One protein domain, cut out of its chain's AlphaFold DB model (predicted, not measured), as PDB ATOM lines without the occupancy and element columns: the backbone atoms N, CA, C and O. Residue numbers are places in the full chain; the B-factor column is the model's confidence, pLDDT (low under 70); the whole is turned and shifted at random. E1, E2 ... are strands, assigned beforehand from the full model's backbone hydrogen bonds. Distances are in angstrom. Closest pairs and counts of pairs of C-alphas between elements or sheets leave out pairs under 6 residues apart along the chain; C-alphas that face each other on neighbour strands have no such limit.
ATOM      1  N   PHE A  11     155.109 177.622 185.063       82.94
ATOM      2  CA  PHE A  11     156.557 177.557 185.253       82.94
ATOM      3  C   PHE A  11     157.210 176.954 184.013       82.94
ATOM      4  O   PHE A  11     156.699 175.986 183.455       82.94
ATOM      5  N   HIS A  12     158.355 177.493 183.600       81.31
ATOM      6  CA  HIS A  12     159.169 176.920 182.531       81.31
ATOM      7  C   HIS A  12     160.612 176.713 182.988       81.31
ATOM      8  O   HIS A  12     161.115 177.415 183.861       81.31
ATOM      9  N   ARG A  13     161.292 175.746 182.377       84.38
ATOM     10  CA  ARG A  13     162.746 175.560 182.473       84.38
ATOM     11  C   ARG A  13     163.272 175.204 181.090       84.38
ATOM     12  O   ARG A  13     162.598 174.467 180.371       84.38
ATOM     13  N   ALA A  14     164.429 175.737 180.703       80.50
ATOM     14  CA  ALA A  14     165.002 175.444 179.389       80.50
ATOM     15  C   ALA A  14     165.684 174.067 179.365       80.50
ATOM     16  O   ALA A  14     165.607 173.347 178.374       80.50
ATOM     17  N   THR A  15     166.311 173.682 180.477       83.50
ATOM     18  CA  THR A  15     167.018 172.406 180.643       83.50
ATOM     19  C   THR A  15     166.643 171.751 181.973       83.50
ATOM     20  O   THR A  15     166.102 172.398 182.869       83.50
ATOM     21  N   ALA A  16     166.892 170.445 182.119       83.19
ATOM     22  CA  ALA A  16     166.532 169.706 183.334       83.19
ATOM     23  C   ALA A  16     167.342 170.144 184.570       83.19
ATOM     24  O   ALA A  16     166.883 169.958 185.694       83.19
ATOM     25  N   GLN A  17     168.527 170.716 184.343       89.50
ATOM     26  CA  GLN A  17     169.461 171.195 185.360       89.50
ATOM     27  C   GLN A  17     169.144 172.622 185.835       89.50
ATOM     28  O   GLN A  17     169.657 173.048 186.867       89.50
ATOM     29  N   GLU A  18     168.308 173.361 185.103       90.25
ATOM     30  CA  GLU A  18     167.902 174.714 185.471       90.25
ATOM     31  C   GLU A  18     166.725 174.732 186.451       90.25
ATOM     32  O   GLU A  18     165.829 173.883 186.431       90.25
ATOM     33  N   SER A  19     166.708 175.768 187.289       86.12
ATOM     34  CA  SER A  19     165.580 176.084 188.158       86.12
ATOM     35  C   SER A  19     164.354 176.495 187.341       86.12
ATOM     36  O   SER A  19     164.466 177.142 186.297       86.12
ATOM     37  N   PHE A  20     163.167 176.172 187.851       85.19
ATOM     38  CA  PHE A  20     161.915 176.651 187.277       85.19
ATOM     39  C   PHE A  20     161.812 178.175 187.382       85.19
ATOM     40  O   PHE A  20     162.018 178.752 188.450       85.19
ATOM     41  N   LYS A  21     161.457 178.821 186.272       83.69
ATOM     42  CA  LYS A  21     161.161 180.251 186.185       83.69
ATOM     43  C   LYS A  21     159.662 180.452 186.040       83.69
ATOM     44  O   LYS A  21     159.006 179.723 185.297       83.69
ATOM     45  N   LEU A  22     159.133 181.432 186.764       79.88
ATOM     46  CA  LEU A  22     157.714 181.761 186.749       79.88
ATOM     47  C   LEU A  22     157.337 182.422 185.418       79.88
ATOM     48  O   LEU A  22     157.920 183.433 185.030       79.88
ATOM     49  N   ILE A  23     156.342 181.865 184.737       75.06
ATOM     50  CA  ILE A  23     155.668 182.502 183.610       75.06
ATOM     51  C   ILE A  23     154.630 183.446 184.218       75.06
ATOM     52  O   ILE A  23     153.623 182.994 184.761       75.06
ATOM     53  N   THR A  24     154.892 184.752 184.160       63.88
ATOM     54  CA  THR A  24     153.994 185.777 184.716       63.88
ATOM     55  C   THR A  24     153.706 186.848 183.665       63.88
ATOM     56  O   THR A  24     154.671 187.354 183.090       63.88
ATOM     57  N   PRO A  25     152.438 187.246 183.440       66.75
ATOM     58  CA  PRO A  25     151.186 186.586 183.828       66.75
ATOM     59  C   PRO A  25     150.730 185.569 182.767       66.75
ATOM     60  O   PRO A  25     150.799 185.836 181.568       66.75
ATOM     61  N   LEU A  26     150.225 184.411 183.203       70.56
ATOM     62  CA  LEU A  26     149.514 183.492 182.315       70.56
ATOM     63  C   LEU A  26     148.039 183.898 182.271       70.56
ATOM     64  O   LEU A  26     147.329 183.774 183.265       70.56
ATOM     65  N   HIS A  27     147.590 184.415 181.131       76.94
ATOM     66  CA  HIS A  27     146.188 184.759 180.917       76.94
ATOM     67  C   HIS A  27     145.437 183.545 180.375       76.94
ATOM     68  O   HIS A  27     145.910 182.898 179.442       76.94
ATOM     69  N   LEU A  28     144.278 183.245 180.961       84.75
ATOM     70  CA  LEU A  28     143.360 182.237 180.441       84.75
ATOM     71  C   LEU A  28     142.390 182.898 179.437       84.75
ATOM     72  O   LEU A  28     141.985 184.041 179.668       84.75
ATOM     73  N   PRO A  29     142.026 182.219 178.335       89.56
ATOM     74  CA  PRO A  29     142.412 180.851 177.989       89.56
ATOM     75  C   PRO A  29     143.881 180.740 177.544       89.56
ATOM     76  O   PRO A  29     144.397 181.608 176.840       89.56
ATOM     77  N   TRP A  30     144.560 179.657 177.939       87.25
ATOM     78  CA  TRP A  30     145.954 179.396 177.562       87.25
ATOM     79  C   TRP A  30     146.094 178.060 176.840       87.25
ATOM     80  O   TRP A  30     145.668 177.028 177.351       87.25
ATOM     81  N   THR A  31     146.756 178.062 175.683       90.62
ATOM     82  CA  THR A  31     147.078 176.841 174.935       90.62
ATOM     83  C   THR A  31     148.555 176.515 175.080       90.62
ATOM     84  O   THR A  31     149.417 177.337 174.765       90.62
ATOM     85  N   SER A  32     148.862 175.294 175.513       85.50
ATOM     86  CA  SER A  32     150.238 174.812 175.604       85.50
ATOM     87  C   SER A  32     150.884 174.746 174.210       85.50
ATOM     88  O   SER A  32     150.431 173.943 173.395       85.50
ATOM     89  N   PRO A  33     152.014 175.432 173.945       86.19
ATOM     90  CA  PRO A  33     152.671 175.393 172.635       86.19
ATOM     91  C   PRO A  33     153.132 173.998 172.188       86.19
ATOM     92  O   PRO A  33     153.120 173.702 170.998       86.19
ATOM     93  N   LEU A  34     153.524 173.128 173.127       86.00
ATOM     94  CA  LEU A  34     154.018 171.781 172.804       86.00
ATOM     95  C   LEU A  34     152.877 170.779 172.616       86.00
ATOM     96  O   LEU A  34     152.827 170.070 171.619       86.00
ATOM     97  N   LEU A  35     151.967 170.722 173.589       89.88
ATOM     98  CA  LEU A  35     150.883 169.737 173.620       89.88
ATOM     99  C   LEU A  35     149.616 170.161 172.867       89.88
ATOM    100  O   LEU A  35     148.770 169.316 172.611       89.88
ATOM    101  N   GLN A  36     149.452 171.453 172.566       92.00
ATOM    102  CA  GLN A  36     148.238 172.039 171.980       92.00
ATOM    103  C   GLN A  36     146.948 171.817 172.798       92.00
ATOM    104  O   GLN A  36     145.851 172.044 172.299       92.00
ATOM    105  N   ILE A  37     147.067 171.420 174.068       93.94
ATOM    106  CA  ILE A  37     145.947 171.382 175.019       93.94
ATOM    107  C   ILE A  37     145.624 172.797 175.502       93.94
ATOM    108  O   ILE A  37     146.541 173.607 175.690       93.94
ATOM    109  N   ARG A  38     144.340 173.087 175.717       93.50
ATOM    110  CA  ARG A  38     143.853 174.413 176.113       93.50
ATOM    111  C   ARG A  38     143.285 174.384 177.527       93.50
ATOM    112  O   ARG A  38     142.553 173.471 177.878       93.50
ATOM    113  N   PHE A  39     143.641 175.380 178.321       91.12
ATOM    114  CA  PHE A  39     143.180 175.585 179.687       91.12
ATOM    115  C   PHE A  39     142.252 176.793 179.712       91.12
ATOM    116  O   PHE A  39     142.627 177.854 179.205       91.12
ATOM    117  N   GLU A  40     141.082 176.654 180.322       91.75
ATOM    118  CA  GLU A  40     140.097 177.725 180.486       91.75
ATOM    119  C   GLU A  40     139.602 177.759 181.934       91.75
ATOM    120  O   GLU A  40     139.580 176.733 182.608       91.75
ATOM    121  N   LEU A  41     139.247 178.941 182.440       88.44
ATOM    122  CA  LEU A  41     138.620 179.078 183.754       88.44
ATOM    123  C   LEU A  41     137.132 179.352 183.542       88.44
ATOM    124  O   LEU A  41     136.777 180.387 182.979       88.44
ATOM    125  N   SER A  42     136.286 178.428 183.985       86.81
ATOM    126  CA  SER A  42     134.831 178.546 183.970       86.81
ATOM    127  C   SER A  42     134.290 178.822 185.379       86.81
ATOM    128  O   SER A  42     135.049 179.003 186.335       86.81
ATOM    129  N   ALA A  43     132.963 178.890 185.514       84.75
ATOM    130  CA  ALA A  43     132.309 179.076 186.812       84.75
ATOM    131  C   ALA A  43     132.559 177.901 187.775       84.75
ATOM    132  O   ALA A  43     132.614 178.108 188.987       84.75
ATOM    133  N   ASP A  44     132.752 176.701 187.227       84.25
ATOM    134  CA  ASP A  44     132.915 175.458 187.985       84.25
ATOM    135  C   ASP A  44     134.390 175.118 188.258       84.25
ATOM    136  O   ASP A  44     134.698 174.226 189.050       84.25
ATOM    137  N   GLY A  45     135.324 175.866 187.660       84.75
ATOM    138  CA  GLY A  45     136.754 175.744 187.915       84.75
ATOM    139  C   GLY A  45     137.590 175.725 186.642       84.75
ATOM    140  O   GLY A  45     137.279 176.379 185.653       84.75
ATOM    141  N   LEU A  46     138.721 175.025 186.698       87.25
ATOM    142  CA  LEU A  46     139.637 174.909 185.569       87.25
ATOM    143  C   LEU A  46     139.188 173.784 184.631       87.25
ATOM    144  O   LEU A  46     139.235 172.613 184.997       87.25
ATOM    145  N   GLU A  47     138.868 174.147 183.399       91.06
ATOM    146  CA  GLU A  47     138.573 173.223 182.313       91.06
ATOM    147  C   GLU A  47     139.808 173.000 181.442       91.06
ATOM    148  O   GLU A  47     140.597 173.916 181.177       91.06
ATOM    149  N   VAL A  48     139.981 171.761 180.984       91.50
ATOM    150  CA  VAL A  48     141.082 171.369 180.102       91.50
ATOM    151  C   VAL A  48     140.497 170.751 178.847       91.50
ATOM    152  O   VAL A  48     139.684 169.838 178.925       91.50
ATOM    153  N   TYR A  49     140.938 171.224 177.692       94.50
ATOM    154  CA  TYR A  49     140.485 170.778 176.385       94.50
ATOM    155  C   TYR A  49     141.625 170.097 175.627       94.50
ATOM    156  O   TYR A  49     142.766 170.574 175.601       94.50
ATOM    157  N   HIS A  50     141.302 168.981 174.985       94.44
ATOM    158  CA  HIS A  50     142.155 168.283 174.035       94.44
ATOM    159  C   HIS A  50     142.435 169.161 172.800       94.44
ATOM    160  O   HIS A  50     141.693 170.109 172.524       94.44
TER     161      HIS A  50
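Overview. This is residues 11 to 50 of the 97 residues of the protein "Uma2 family endonuclease" of Planktothricoides sp. SpSt-374 (UniProt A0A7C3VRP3). With little regular structure, the printed part is a loop at one end, residues 11 to 23, folded back so that residues 11 to 12 pair with 21 to 22 of E1, and a two-strand hairpin, E2 and E3, at the other; residues 24 to 37 wind between. It has 40 residues, no named helix and strands E1, E2, E3 in that order, holding 11 residues: all strand, loose, radius of gyration of the C-alphas 12.4 A, spans 37 by 19 by 13 A.

Along the chain. E1 is residues 21 to 23, with C-alpha 21 at (161.161, 180.251, 186.185). E2 is residues 38 to 41, 10.4 A long. E3 is residues 46 to 49, 10.1 A long, ending at C-alpha 49 (140.485, 170.778, 176.385).

Arrangement. E1 pairs with no named strand and is apart from E2 and E3. Residues 30 to 31 pair antiparallel with 38 to 39 of E2. E2 and E3 form an antiparallel hairpin at 154 degrees; N 40 and O 47 are within hydrogen-bond range, 2.9 A.

Size, cuts and confidence. The C-alphas farthest apart, Gln 17 and Ala 43, are 38.0 A apart. The printed part has no cut. The E1 to E2 link is long. Residues 24 to 25 have pLDDT under 70.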